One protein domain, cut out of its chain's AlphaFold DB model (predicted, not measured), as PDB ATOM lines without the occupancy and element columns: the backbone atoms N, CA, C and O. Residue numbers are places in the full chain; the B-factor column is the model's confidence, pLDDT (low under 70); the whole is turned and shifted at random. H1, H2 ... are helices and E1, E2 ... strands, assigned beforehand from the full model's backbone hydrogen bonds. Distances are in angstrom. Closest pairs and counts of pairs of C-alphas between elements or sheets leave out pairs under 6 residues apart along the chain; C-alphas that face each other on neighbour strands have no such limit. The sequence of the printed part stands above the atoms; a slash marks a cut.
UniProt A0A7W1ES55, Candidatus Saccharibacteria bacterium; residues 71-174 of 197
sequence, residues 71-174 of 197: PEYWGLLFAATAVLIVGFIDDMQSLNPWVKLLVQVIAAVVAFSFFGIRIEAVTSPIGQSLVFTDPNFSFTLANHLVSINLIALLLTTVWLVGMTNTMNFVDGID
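AT A GLANCE: This is residues 71 to 174 of the 197 residues of a protein of Candidatus Saccharibacteria bacterium (UniProt A0A7W1ES55). Two long helices, H1 and H2, lie side by side as a helical hairpin, and H3 crosses H2 slantwise with its first half. At one end of this helical body, two slender strand hairpins, E1 with E2 and E3 with E4, have their turns pointing away from each other. The printed part has 104 residues, with three named helices and four named strands in the order H1, H2, E1, E2, E3, E4, H3; each pair of strands is an antiparallel sheet of two, and the class is mixed, helices and strands. The whole is only just loose, close to compact, with a radius of gyration of the C-alphas of 15.6 A and spans of 43 by 41 by 24 A.

HOW THE PARTS SIT: H1, residues 71 to 93, and H2, residues 97 to 115, touch as a helical hairpin, with a shallow tilt of 12 degrees, opposite ways; their closest C-alphas, of Gly 75 and Ala 111, are 4.8 A apart. H2 also touches H3, residues 150 to 170, which meets it with residues 153 to 161 alone, at a steep tilt of 47 degrees, opposite ways; the closest C-alphas, of Ala 108 and Thr 157, are 5.3 A apart. H1 and H3 are close but not clearly touching, the closest C-alphas, of Val 83 and Thr 164, being 8.0 A apart. E1, residues 121 to 123, and E2, residues 129 to 131, form an antiparallel hairpin at 171 degrees, with N 122 and O 130 at 2.9 A, within hydrogen-bond range. E3, residues 136 to 141, and E4, residues 144 to 149, form another at 157 degrees, with N 137 and O 148 at 2.8 A and N 146 and O 139 at 2.9 A, within hydrogen-bond range. The closest C-alphas of H2 and E4, of Ser 113 and Val 146, are 5.8 A apart. E1 and H3 are only just apart, at 8.1 A, and E2 and E3 are apart. In H1, H2 and H3 every O i to N i+4 pair is within hydrogen-bond range.

IN THESE COORDINATES: H1 begins at C-alpha 71 (185.650, 140.371, 222.996) and is 33.0 A long from first to last C-alpha. H2 is 26.1 A long and ends at C-alpha 115 (184.380, 144.400, 220.537). E1 and E2 are 6.3 A and 6.0 A long, E3 and E4 15.3 A and 15.9 A. H3, 29.6 A long, ends at C-alpha 170 (173.997, 162.192, 239.985).

THE WHOLE: The two C-alphas farthest apart, of Gln 93 and Ile 126, are 47.3 A apart. The printed part has no cut, and the six links between elements are tight. Residues 169 to 174, of which 169 and 170 belong to H3, stand free. The mean pLDDT of the printed part is 88.0, and residue 135 is under 70.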
ATOM      1  N   PRO A  71     185.343 139.084 223.621       89.12
ATOM      2  CA  PRO A  71     185.650 140.371 222.996       89.12
ATOM      3  C   PRO A  71     184.907 141.538 223.666       89.12
ATOM      4  O   PRO A  71     185.502 142.584 223.914       89.12
ATOM      5  N   GLU A  72     183.654 141.335 224.072       90.94
ATOM      6  CA  GLU A  72     182.833 142.341 224.751       90.94
ATOM      7  C   GLU A  72     183.424 142.729 226.112       90.94
ATOM      8  O   GLU A  72     183.386 143.902 226.484       90.94
ATOM      9  N   TYR A  73     184.023 141.781 226.844       92.00
ATOM     10  CA  TYR A  73     184.744 142.078 228.085       92.00
ATOM     11  C   TYR A  73     185.895 143.060 227.834       92.00
ATOM     12  O   TYR A  73     186.009 144.075 228.523       92.00
ATOM     13  N   TRP A  74     186.714 142.804 226.809       92.44
ATOM     14  CA  TRP A  74     187.820 143.692 226.446       92.44
ATOM     15  C   TRP A  74     187.336 145.059 225.965       92.44
ATOM     16  O   TRP A  74     187.922 146.078 226.334       92.44
ATOM     17  N   GLY A  75     186.233 145.099 225.215       92.44
ATOM     18  CA  GLY A  75     185.598 146.350 224.805       92.44
ATOM     19  C   GLY A  75     185.095 147.171 225.980       92.44
ATOM     20  O   GLY A  75     185.272 148.389 226.003       92.44
ATOM     21  N   LEU A  76     184.521 146.507 226.983       92.38
ATOM     22  CA  LEU A  76     184.039 147.154 228.194       92.38
ATOM     23  C   LEU A  76     185.204 147.704 229.015       92.38
ATOM     24  O   LEU A  76     185.135 148.845 229.468       92.38
ATOM     25  N   LEU A  77     186.299 146.949 229.153       94.56
ATOM     26  CA  LEU A  77     187.506 147.443 229.817       94.56
ATOM     27  C   LEU A  77     188.125 148.630 229.081       94.56
ATOM     28  O   LEU A  77     188.512 149.599 229.734       94.56
ATOM     29  N   PHE A  78     188.193 148.583 227.749       94.56
ATOM     30  CA  PHE A  78     188.694 149.684 226.930       94.56
ATOM     31  C   PHE A  78     187.853 150.951 227.126       94.56
ATOM     32  O   PHE A  78     188.390 152.004 227.474       94.56
ATOM     33  N   ALA A  79     186.529 150.841 226.975       94.38
ATOM     34  CA  ALA A  79     185.623 151.971 227.137       94.38
ATOM     35  C   ALA A  79     185.656 152.528 228.568       94.38
ATOM     36  O   ALA A  79     185.776 153.738 228.755       94.38
ATOM     37  N   ALA A  80     185.632 151.655 229.582       94.56
ATOM     38  CA  ALA A  80     185.731 152.055 230.982       94.56
ATOM     39  C   ALA A  80     187.069 152.737 231.300       94.56
ATOM     40  O   ALA A  80     187.080 153.732 232.020       94.56
ATOM     41  N   THR A  81     188.184 152.264 230.727       95.88
ATOM     42  CA  THR A  81     189.499 152.917 230.866       95.88
ATOM     43  C   THR A  81     189.467 154.323 230.282       95.88
ATOM     44  O   THR A  81     189.888 155.271 230.941       95.88
ATOM     45  N   ALA A  82     188.954 154.476 229.057       95.44
ATOM     46  CA  ALA A  82     188.881 155.771 228.387       95.44
ATOM     47  C   ALA A  82     188.031 156.771 229.187       95.44
ATOM     48  O   ALA A  82     188.456 157.904 229.420       95.44
ATOM     49  N   VAL A  83     186.865 156.330 229.671       93.94
ATOM     50  CA  VAL A  83     185.979 157.135 230.520       93.94
ATOM     51  C   VAL A  83     186.645 157.490 231.849       93.94
ATOM     52  O   VAL A  83     186.579 158.644 232.262       93.94
ATOM     53  N   LEU A  84     187.323 156.542 232.499       93.69
ATOM     54  CA  LEU A  84     188.018 156.772 233.766       93.69
ATOM     55  C   LEU A  84     189.172 157.764 233.617       93.69
ATOM     56  O   LEU A  84     189.323 158.640 234.463       93.69
ATOM     57  N   ILE A  85     189.963 157.663 232.546       93.31
ATOM     58  CA  ILE A  85     191.051 158.607 232.265       93.31
ATOM     59  C   ILE A  85     190.479 160.011 232.072       93.31
ATOM     60  O   ILE A  85     190.945 160.954 232.707       93.31
ATOM     61  N   VAL A  86     189.455 160.161 231.232       93.38
ATOM     62  CA  VAL A  86     188.839 161.469 230.982       93.38
ATOM     63  C   VAL A  86     188.177 162.034 232.229       93.38
ATOM     64  O   VAL A  86     188.338 163.221 232.494       93.38
ATOM     65  N   GLY A  87     187.484 161.201 233.007       90.06
ATOM     66  CA  GLY A  87     186.886 161.597 234.280       90.06
ATOM     67  C   GLY A  87     187.942 162.058 235.282       90.06
ATOM     68  O   GLY A  87     187.807 163.119 235.876       90.06
ATOM     69  N   PHE A  88     189.056 161.336 235.394       88.38
ATOM     70  CA  PHE A  88     190.145 161.725 236.287       88.38
ATOM     71  C   PHE A  88     190.850 163.015 235.843       88.38
ATOM     72  O   PHE A  88     191.192 163.855 236.674       88.38
ATOM     73  N   ILE A  89     191.064 163.210 234.537       89.44
ATOM     74  CA  ILE A  89     191.633 164.463 234.020       89.44
ATOM     75  C   ILE A  89     190.662 165.624 234.260       89.44
ATOM     76  O   ILE A  89     191.093 166.710 234.651       89.44
ATOM     77  N   ASP A  90     189.364 165.405 234.054       87.75
ATOM     78  CA  ASP A  90     188.331 166.397 234.334       87.75
ATOM     79  C   ASP A  90     188.303 166.809 235.807       87.75
ATOM     80  O   ASP A  90     188.303 168.002 236.113       87.75
ATOM     81  N   ASP A  91     188.390 165.834 236.709       84.19
ATOM     82  CA  ASP A  91     188.497 166.067 238.144       84.19
ATOM     83  C   ASP A  91     189.705 166.939 238.497       84.19
ATOM     84  O   ASP A  91     189.667 167.668 239.485       84.19
ATOM     85  N   MET A  92     190.798 166.884 237.733       80.75
ATOM     86  CA  MET A  92     192.000 167.677 238.006       80.75
ATOM     87  C   MET A  92     191.980 169.063 237.360       80.75
ATOM     88  O   MET A  92     192.424 170.025 237.984       80.75
ATOM     89  N   GLN A  93     191.526 169.164 236.110       82.31
ATOM     90  CA  GLN A  93     191.746 170.344 235.265       82.31
ATOM     91  C   GLN A  93     190.462 170.960 234.703       82.31
ATOM     92  O   GLN A  93     190.552 171.932 233.956       82.31
ATOM     93  N   SER A  94     189.278 170.453 235.065       83.75
ATOM     94  CA  SER A  94     187.972 170.896 234.550       83.75
ATOM     95  C   SER A  94     187.954 170.983 233.018       83.75
ATOM     96  O   SER A  94     188.111 172.048 232.420       83.75
ATOM     97  N   LEU A  95     187.789 169.835 232.364       88.69
ATOM     98  CA  LEU A  95     187.821 169.729 230.908       88.69
ATOM     99  C   LEU A  95     186.585 170.362 230.257       88.69
ATOM    100  O   LEU A  95     185.476 170.339 230.797       88.69
ATOM    101  N   ASN A  96     186.759 170.844 229.024       91.50
ATOM    102  CA  ASN A  96     185.649 171.293 228.184       91.50
ATOM    103  C   ASN A  96     184.650 170.129 227.967       91.50
ATOM    104  O   ASN A  96     185.080 169.050 227.543       91.50
ATOM    105  N   PRO A  97     183.335 170.325 228.204       91.06
ATOM    106  CA  PRO A  97     182.313 169.297 227.996       91.06
ATOM    107  C   PRO A  97     182.383 168.601 226.631       91.06
ATOM    108  O   PRO A  97     182.185 167.391 226.549       91.06
ATOM    109  N   TRP A  98     182.738 169.332 225.571       94.12
ATOM    110  CA  TRP A  98     182.856 168.774 224.222       94.12
ATOM    111  C   TRP A  98     183.989 167.757 224.082       94.12
ATOM    112  O   TRP A  98     183.840 166.776 223.362       94.12
ATOM    113  N   VAL A  99     185.101 167.946 224.801       93.12
ATOM    114  CA  VAL A  99     186.219 166.989 224.802       93.12
ATOM    115  C   VAL A  99     185.800 165.698 225.499       93.12
ATOM    116  O   VAL A  99     186.074 164.612 224.991       93.12
ATOM    117  N   LYS A 100     185.079 165.803 226.623       92.62
ATOM    118  CA  LYS A 100     184.561 164.630 227.344       92.62
ATOM    119  C   LYS A 100     183.613 163.825 226.467       92.62
ATOM    120  O   LYS A 100     183.774 162.613 226.337       92.62
ATOM    121  N   LEU A 101     182.670 164.522 225.833       95.19
ATOM    122  CA  LEU A 101     181.703 163.920 224.927       95.19
ATOM    123  C   LEU A 101     182.409 163.225 223.756       95.19
ATOM    124  O   LEU A 101     182.084 162.083 223.448       95.19
ATOM    125  N   LEU A 102     183.408 163.874 223.145       96.12
ATOM    126  CA  LEU A 102     184.169 163.306 222.032       96.12
ATOM    127  C   LEU A 102     184.831 161.979 222.422       96.12
ATOM    128  O   LEU A 102     184.694 160.996 221.699       96.12
ATOM    129  N   VAL A 103     185.516 161.920 223.570       95.69
ATOM    130  CA  VAL A 103     186.177 160.680 224.002       95.69
ATOM    131  C   VAL A 103     185.161 159.591 224.334       95.69
ATOM    132  O   VAL A 103     185.369 158.445 223.946       95.69
ATOM    133  N   GLN A 104     184.048 159.925 224.995       96.44
ATOM    134  CA  GLN A 104     182.982 158.957 225.276       96.44
ATOM    135  C   GLN A 104     182.366 158.401 223.980       96.44
ATOM    136  O   GLN A 104     182.146 157.195 223.878       96.44
ATOM    137  N   VAL A 105     182.139 159.251 222.972       96.94
ATOM    138  CA  VAL A 105     181.635 158.838 221.652       96.94
ATOM    139  C   VAL A 105     182.647 157.941 220.941       96.94
ATOM    140  O   VAL A 105     182.273 156.874 220.464       96.94
ATOM    141  N   ILE A 106     183.929 158.314 220.911       96.31
ATOM    142  CA  ILE A 106     184.983 157.485 220.305       96.31
ATOM    143  C   ILE A 106     185.067 156.127 221.013       96.31
ATOM    144  O   ILE A 106     185.093 155.092 220.349       96.31
ATOM    145  N   ALA A 107     185.055 156.113 222.347       96.19
ATOM    146  CA  ALA A 107     185.079 154.886 223.135       96.19
ATOM    147  C   ALA A 107     183.882 153.977 222.814       96.19
ATOM    148  O   ALA A 107     184.068 152.779 222.608       96.19
ATOM    149  N   ALA A 108     182.677 154.544 222.704       95.44
ATOM    150  CA  ALA A 108     181.468 153.807 222.350       95.44
ATOM    151  C   ALA A 108     181.503 153.255 220.913       95.44
ATOM    152  O   ALA A 108     181.160 152.095 220.693       95.44
ATOM    153  N   VAL A 109     181.972 154.042 219.938       93.69
ATOM    154  CA  VAL A 109     182.095 153.609 218.535       93.69
ATOM    155  C   VAL A 109     183.122 152.483 218.387       93.69
ATOM    156  O   VAL A 109     182.887 151.528 217.644       93.69
ATOM    157  N   VAL A 110     184.245 152.558 219.108       93.12
ATOM    158  CA  VAL A 110     185.270 151.502 219.111       93.12
ATOM    159  C   VAL A 110     184.743 150.234 219.787       93.12
ATOM    160  O   VAL A 110     184.880 149.147 219.226       93.12
ATOM    161  N   ALA A 111     184.085 150.368 220.944       93.44
ATOM    162  CA  ALA A 111     183.420 149.267 221.643       93.44
ATOM    163  C   ALA A 111     182.402 148.541 220.743       93.44
ATOM    164  O   ALA A 111     182.376 147.310 220.695       93.44
ATOM    165  N   PHE A 112     181.623 149.300 219.974       92.19
ATOM    166  CA  PHE A 112     180.671 148.761 219.007       92.19
ATOM    167  C   PHE A 112     181.356 148.042 217.840       92.19
ATOM    168  O   PHE A 112     181.008 146.907 217.516       92.19
ATOM    169  N   SER A 113     182.340 148.689 217.211       89.25
ATOM    170  CA  SER A 113     182.893 148.239 215.927       89.25
ATOM    171  C   SER A 113     183.858 147.058 216.050       89.25
ATOM    172  O   SER A 113     183.917 146.230 215.143       89.25
ATOM    173  N   PHE A 114     184.614 146.977 217.151       87.81
ATOM    174  CA  PHE A 114     185.700 145.998 217.318       87.81
ATOM    175  C   PHE A 114     185.438 144.950 218.397       87.81
ATOM    176  O   PHE A 114     186.027 143.876 218.356       87.81
ATOM    177  N   PHE A 115     184.577 145.253 219.366       89.06
ATOM    178  CA  PHE A 115     184.380 144.400 220.537       89.06
ATOM    179  C   PHE A 115     182.965 143.835 220.650       89.06
ATOM    180  O   PHE A 115     182.673 143.131 221.608       89.06
ATOM    181  N   GLY A 116     182.086 144.124 219.686       87.81
ATOM    182  CA  GLY A 116     180.743 143.546 219.634       87.81
ATOM    183  C   GLY A 116     179.766 144.108 220.669       87.81
ATOM    184  O   GLY A 116     178.694 143.539 220.850       87.81
ATOM    185  N   ILE A 117     180.079 145.229 221.332       90.31
ATOM    186  CA  ILE A 117     179.141 145.876 222.259       90.31
ATOM    187  C   ILE A 117     178.087 146.616 221.440       90.31
ATOM    188  O   ILE A 117     178.319 147.731 220.978       90.31
ATOM    189  N   ARG A 118     176.921 145.999 221.247       90.31
ATOM    190  CA  ARG A 118     175.833 146.567 220.446       90.31
ATOM    191  C   ARG A 118     174.465 146.189 220.984       90.31
ATOM    192  O   ARG A 118     174.244 145.074 221.447       90.31
ATOM    193  N   ILE A 119     173.531 147.127 220.889       88.38
ATOM    194  CA  ILE A 119     172.115 146.863 221.124       88.38
ATOM    195  C   ILE A 119     171.520 146.344 219.810       88.38
ATOM    196  O   ILE A 119     171.275 147.119 218.890       88.38
ATOM    197  N   GLU A 120     171.330 145.027 219.712       85.19
ATOM    198  CA  GLU A 120     170.840 144.358 218.490       85.19
ATOM    199  C   GLU A 120     169.311 144.367 218.368       85.19
ATOM    200  O   GLU A 120     168.766 144.261 217.268       85.19
ATOM    201  N   ALA A 121     168.613 144.506 219.495       84.75
ATOM    202  CA  ALA A 121     167.163 144.511 219.528       84.75
ATOM    203  C   ALA A 121     166.619 145.347 220.688       84.75
ATOM    204  O   ALA A 121     167.224 145.436 221.757       84.75
ATOM    205  N   VAL A 122     165.425 145.901 220.489       84.00
ATOM    206  CA  VAL A 122     164.616 146.510 221.549       84.00
ATOM    207  C   VAL A 122     163.410 145.620 221.793       84.00
ATOM    208  O   VAL A 122     162.601 145.397 220.893       84.00
ATOM    209  N   THR A 123     163.295 145.106 223.017       84.88
ATOM    210  CA  THR A 123     162.201 144.212 223.408       84.88
ATOM    211  C   THR A 123     161.174 144.965 224.242       84.88
ATOM    212  O   THR A 123     161.497 145.566 225.264       84.88
ATOM    213  N   SER A 124     159.926 144.931 223.787       86.06
ATOM    214  CA  SER A 124     158.752 145.422 224.500       86.06
ATOM    215  C   SER A 124     158.439 144.530 225.709       86.06
ATOM    216  O   SER A 124     158.590 143.310 225.613       86.06
ATOM    217  N   PRO A 125     157.891 145.085 226.810       82.50
ATOM    218  CA  PRO A 125     157.376 144.295 227.935       82.50
ATOM    219  C   PRO A 125     156.303 143.266 227.544       82.50
ATOM    220  O   PRO A 125     156.063 142.318 228.281       82.50
ATOM    221  N   ILE A 126     155.663 143.441 226.381       88.31
ATOM    222  CA  ILE A 126     154.627 142.550 225.832       88.31
ATOM    223  C   ILE A 126     155.265 141.391 225.021       88.31
ATOM    224  O   ILE A 126     154.572 140.596 224.396       88.31
ATOM    225  N   GLY A 127     156.599 141.276 225.011       78.19
ATOM    226  CA  GLY A 127     157.332 140.183 224.359       78.19
ATOM    227  C   GLY A 127     157.565 140.365 222.856       78.19
ATOM    228  O   GLY A 127     158.026 139.443 222.193       78.19
ATOM    229  N   GLN A 128     157.260 141.542 222.305       84.31
ATOM    230  CA  GLN A 128     157.582 141.882 220.915       84.31
ATOM    231  C   GLN A 128     158.995 142.465 220.830       84.31
ATOM    232  O   GLN A 128     159.309 143.397 221.569       84.31
ATOM    233  N   SER A 129     159.830 141.971 219.917       83.06
ATOM    234  CA  SER A 129     161.203 142.459 219.737       83.06
ATOM    235  C   SER A 129     161.383 143.098 218.365       83.06
ATOM    236  O   SER A 129     161.151 142.465 217.337       83.06
ATOM    237  N   LEU A 130     161.826 144.353 218.358       83.25
ATOM    238  CA  LEU A 130     162.291 145.045 217.162       83.25
ATOM    239  C   LEU A 130     163.780 144.744 217.001       83.25
ATOM    240  O   LEU A 130     164.597 145.271 217.755       83.25
ATOM    241  N   VAL A 131     164.116 143.864 216.057       84.12
ATOM    242  CA  VAL A 131     165.502 143.507 215.727       84.12
ATOM    243  C   VAL A 131     166.002 144.429 214.622       84.12
ATOM    244  O   VAL A 131     165.322 144.631 213.617       84.12
ATOM    245  N   PHE A 132     167.196 144.986 214.796       81.81
ATOM    246  CA  PHE A 132     167.799 145.880 213.812       81.81
ATOM    247  C   PHE A 132     168.545 145.064 212.749       81.81
ATOM    248  O   PHE A 132     169.753 144.866 212.838       81.81
ATOM    249  N   THR A 133     167.820 144.551 211.752       72.25
ATOM    250  CA  THR A 133     168.402 143.740 210.667       72.25
ATOM    251  C   THR A 133     168.939 144.555 209.493       72.25
ATOM    252  O   THR A 133     169.877 144.092 208.857       72.25
ATOM    253  N   ASP A 134     168.436 145.771 209.240       70.56
ATOM    254  CA  ASP A 134     168.825 146.610 208.094       70.56
ATOM    255  C   ASP A 134     168.867 148.111 208.460       70.56
ATOM    256  O   ASP A 134     168.091 148.541 209.319       70.56
ATOM    257  N   PRO A 135     169.713 148.945 207.815       64.88
ATOM    258  CA  PRO A 135     170.785 148.596 206.881       64.88
ATOM    259  C   PRO A 135     172.116 148.322 207.602       64.88
ATOM    260  O   PRO A 135     172.529 149.087 208.476       64.88
ATOM    261  N   ASN A 136     172.819 147.267 207.177       75.94
ATOM    262  CA  ASN A 136     174.157 146.923 207.667       75.94
ATOM    263  C   ASN A 136     175.218 147.325 206.632       75.94
ATOM    264  O   ASN A 136     175.389 146.657 205.613       75.94
ATOM    265  N   PHE A 137     175.958 148.405 206.883       80.38
ATOM    266  CA  PHE A 137     177.157 148.723 206.108       80.38
ATOM    267  C   PHE A 137     178.311 147.862 206.613       80.38
ATOM    268  O   PHE A 137     178.664 147.943 207.786       80.38
ATOM    269  N   SER A 138     178.902 147.035 205.753       81.50
ATOM    270  CA  SER A 138     180.010 146.160 206.144       81.50
ATOM    271  C   SER A 138     181.260 146.479 205.342       81.50
ATOM    272  O   SER A 138     181.210 146.570 204.117       81.50
ATOM    273  N   PHE A 139     182.386 146.630 206.027       82.75
ATOM    274  CA  PHE A 139     183.693 146.831 205.408       82.75
ATOM    275  C   PHE A 139     184.770 146.089 206.199       82.75
ATOM    276  O   PHE A 139     184.588 145.750 207.367       82.75
ATOM    277  N   THR A 140     185.899 145.811 205.550       85.44
ATOM    278  CA  THR A 140     187.048 145.183 206.214       85.44
ATOM    279  C   THR A 140     188.031 146.263 206.637       85.44
ATOM    280  O   THR A 140     188.491 147.038 205.799       85.44
ATOM    281  N   LEU A 141     188.374 146.307 207.922       82.50
ATOM    282  CA  LEU A 141     189.383 147.207 208.476       82.50
ATOM    283  C   LEU A 141     190.383 146.391 209.292       82.50
ATOM    284  O   LEU A 141     189.984 145.674 210.201       82.50
ATOM    285  N   ALA A 142     191.676 146.483 208.966       81.44
ATOM    286  CA  ALA A 142     192.746 145.752 209.659       81.44
ATOM    287  C   ALA A 142     192.478 144.232 209.797       81.44
ATOM    288  O   ALA A 142     192.660 143.656 210.865       81.44
ATOM    289  N   ASN A 143     192.025 143.585 208.714       81.25
ATOM    290  CA  ASN A 143     191.618 142.168 208.670       81.25
ATOM    291  C   ASN A 143     190.424 141.797 209.574       81.25
ATOM    292  O   ASN A 143     190.152 140.616 209.773       81.25
ATOM    293  N   HIS A 144     189.685 142.785 210.085       78.50
ATOM    294  CA  HIS A 144     188.462 142.595 210.855       78.50
ATOM    295  C   HIS A 144     187.241 143.016 210.029       78.50
ATOM    296  O   HIS A 144     187.214 144.111 209.459       78.50
ATOM    297  N   LEU A 145     186.216 142.161 209.971       80.06
ATOM    298  CA  LEU A 145     184.930 142.506 209.364       80.06
ATOM    299  C   LEU A 145     184.149 143.395 210.331       80.06
ATOM    300  O   LEU A 145     183.755 142.957 211.409       80.06
ATOM    301  N   VAL A 146     183.952 144.656 209.960       79.94
ATOM    302  CA  VAL A 146     183.183 145.622 210.744       79.94
ATOM    303  C   VAL A 146     181.825 145.792 210.080       79.94
ATOM    304  O   VAL A 146     181.736 146.311 208.968       79.94
ATOM    305  N   SER A 147     180.770 145.350 210.764       81.81
ATOM    306  CA  SER A 147     179.376 145.531 210.351       81.81
ATOM    307  C   SER A 147     178.729 146.644 211.171       81.81
ATOM    308  O   SER A 147     178.616 146.539 212.394       81.81
ATOM    309  N   ILE A 148     178.278 147.702 210.505       81.31
ATOM    310  CA  ILE A 148     177.640 148.859 211.123       81.31
ATOM    311  C   ILE A 148     176.169 148.891 210.745       81.31
ATOM    312  O   ILE A 148     175.816 149.205 209.609       81.31
ATOM    313  N   ASN A 149     175.312 148.642 211.731       88.62
ATOM    314  CA  ASN A 149     173.918 149.052 211.673       88.62
ATOM    315  C   ASN A 149     173.808 150.471 212.245       88.62
ATOM    316  O   ASN A 149     174.135 150.685 213.413       88.62
ATOM    317  N   LEU A 150     173.374 151.446 211.439       87.12
ATOM    318  CA  LEU A 150     173.355 152.855 211.856       87.12
ATOM    319  C   LEU A 150     172.441 153.088 213.069       87.12
ATOM    320  O   LEU A 150     172.802 153.839 213.972       87.12
ATOM    321  N   ILE A 151     171.287 152.419 213.113       88.88
ATOM    322  CA  ILE A 151     170.333 152.541 214.222       88.88
ATOM    323  C   ILE A 151     170.950 151.953 215.491       88.88
ATOM    324  O   ILE A 151     170.969 152.621 216.524       88.88
ATOM    325  N   ALA A 152     171.518 150.747 215.409       90.31
ATOM    326  CA  ALA A 152     172.171 150.112 216.552       90.31
ATOM    327  C   ALA A 152     173.383 150.920 217.043       90.31
ATOM    328  O   ALA A 152     173.568 151.062 218.251       90.31
ATOM    329  N   LEU A 153     174.188 151.482 216.133       91.38
ATOM    330  CA  LEU A 153     175.343 152.315 216.472       91.38
ATOM    331  C   LEU A 153     174.907 153.571 217.228       91.38
ATOM    332  O   LEU A 153     175.454 153.863 218.292       91.38
ATOM    333  N   LEU A 154     173.923 154.302 216.696       91.75
ATOM    334  CA  LEU A 154     173.406 155.514 217.328       91.75
ATOM    335  C   LEU A 154     172.804 155.198 218.695       91.75
ATOM    336  O   LEU A 154     173.159 155.849 219.673       91.75
ATOM    337  N   LEU A 155     171.959 154.169 218.783       93.12
ATOM    338  CA  LEU A 155     171.320 153.767 220.032       93.12
ATOM    339  C   LEU A 155     172.357 153.348 221.081       93.12
ATOM    340  O   LEU A 155     172.309 153.821 222.211       93.12
ATOM    341  N   THR A 156     173.329 152.514 220.702       93.44
ATOM    342  CA  THR A 156     174.396 152.052 221.604       93.44
ATOM    343  C   THR A 156     175.272 153.216 222.061       93.44
ATOM    344  O   THR A 156     175.590 153.323 223.243       93.44
ATOM    345  N   THR A 157     175.629 154.121 221.148       95.06
ATOM    346  CA  THR A 157     176.449 155.296 221.466       95.06
ATOM    347  C   THR A 157     175.714 156.228 222.418       95.06
ATOM    348  O   THR A 157     176.254 156.580 223.464       95.06
ATOM    349  N   VAL A 158     174.465 156.582 222.103       95.75
ATOM    350  CA  VAL A 158     173.619 157.419 222.965       95.75
ATOM    351  C   VAL A 158     173.424 156.762 224.326       95.75
ATOM    352  O   VAL A 158     173.493 157.449 225.338       95.75
ATOM    353  N   TRP A 159     173.242 155.443 224.372       94.62
ATOM    354  CA  TRP A 159     173.097 154.709 225.623       94.62
ATOM    355  C   TRP A 159     174.367 154.761 226.479       94.62
ATOM    356  O   TRP A 159     174.306 155.174 227.633       94.62
ATOM    357  N   LEU A 160     175.532 154.406 225.927       94.38
ATOM    358  CA  LEU A 160     176.797 154.398 226.671       94.38
ATOM    359  C   LEU A 160     177.204 155.804 227.138       94.38
ATOM    360  O   LEU A 160     177.536 156.007 228.310       94.38
ATOM    361  N   VAL A 161     177.144 156.785 226.235       95.75
ATOM    362  CA  VAL A 161     177.461 158.193 226.527       95.75
ATOM    363  C   VAL A 161     176.444 158.774 227.512       95.75
ATOM    364  O   VAL A 161     176.821 159.451 228.469       95.75
ATOM    365  N   GLY A 162     175.158 158.484 227.307       95.31
ATOM    366  CA  GLY A 162     174.061 158.921 228.163       95.31
ATOM    367  C   GLY A 162     174.221 158.403 229.584       95.31
ATOM    368  O   GLY A 162     174.292 159.206 230.506       95.31
ATOM    369  N   MET A 163     174.392 157.091 229.761       92.75
ATOM    370  CA  MET A 163     174.587 156.476 231.079       92.75
ATOM    371  C   MET A 163     175.819 157.027 231.802       92.75
ATOM    372  O   MET A 163     175.750 157.308 232.998       92.75
ATOM    373  N   THR A 164     176.923 157.245 231.081       91.88
ATOM    374  CA  THR A 164     178.137 157.839 231.661       91.88
ATOM    375  C   THR A 164     177.869 159.254 232.179       91.88
ATOM    376  O   THR A 164     178.206 159.577 233.317       91.88
ATOM    377  N   ASN A 165     177.217 160.100 231.377       91.75
ATOM    378  CA  ASN A 165     176.904 161.468 231.790       91.75
ATOM    379  C   ASN A 165     175.824 161.524 232.880       91.75
ATOM    380  O   ASN A 165     175.935 162.340 233.790       91.75
ATOM    381  N   THR A 166     174.826 160.636 232.850       91.56
ATOM    382  CA  THR A 166     173.821 160.517 233.913       91.56
ATOM    383  C   THR A 166     174.472 160.182 235.250       91.56
ATOM    384  O   THR A 166     174.173 160.844 236.240       91.56
ATOM    385  N   MET A 167     175.397 159.215 235.288       88.75
ATOM    386  CA  MET A 167     176.121 158.887 236.521       88.75
ATOM    387  C   MET A 167     176.937 160.079 237.033       88.75
ATOM    388  O   MET A 167     176.852 160.401 238.215       88.75
ATOM    389  N   ASN A 168     177.634 160.792 236.141       86.25
ATOM    390  CA  ASN A 168     178.394 161.992 236.507       86.25
ATOM    391  C   ASN A 168     177.501 163.121 237.058       86.25
ATOM    392  O   ASN A 168     177.921 163.852 237.949       86.25
ATOM    393  N   PHE A 169     176.270 163.280 236.558       85.56
ATOM    394  CA  PHE A 169     175.335 164.294 237.064       85.56
ATOM    395  C   PHE A 169     174.738 163.947 238.426       85.56
ATOM    396  O   PHE A 169     174.428 164.846 239.208       85.56
ATOM    397  N   VAL A 170     174.566 162.660 238.716       85.00
ATOM    398  CA  VAL A 170     173.997 162.192 239.985       85.00
ATOM    399  C   VAL A 170     175.044 162.177 241.109       85.00
ATOM    400  O   VAL A 170     174.678 162.238 242.279       85.00
ATOM    401  N   ASP A 171     176.341 162.196 240.791       77.88
ATOM    402  CA  ASP A 171     177.444 162.186 241.770       77.88
ATOM    403  C   ASP A 171     177.665 163.522 242.521       77.88
ATOM    404  O   ASP A 171     178.736 163.802 243.049       77.88
ATOM    405  N   GLY A 172     176.643 164.380 242.589       70.31
ATOM    406  CA  GLY A 172     176.703 165.669 243.288       70.31
ATOM    407  C   GLY A 172     176.566 165.587 244.815       70.31
ATOM    408  O   GLY A 172     176.694 166.609 245.489       70.31
ATOM    409  N   ILE A 173     176.272 164.401 245.363       75.56
ATOM    410  CA  ILE A 173     176.068 164.151 246.797       75.56
ATOM    411  C   ILE A 173     176.897 162.932 247.209       75.56
ATOM    412  O   ILE A 173     176.848 161.897 246.540       75.56
ATOM    413  N   ASP A 174     177.606 163.038 248.338       74.81
ATOM    414  CA  ASP A 174     178.458 161.974 248.879       74.81
ATOM    415  C   ASP A 174     177.725 160.624 248.943       74.81
ATOM    416  O   ASP A 174     176.770 160.437 249.700       74.81
TER     417      ASP A 174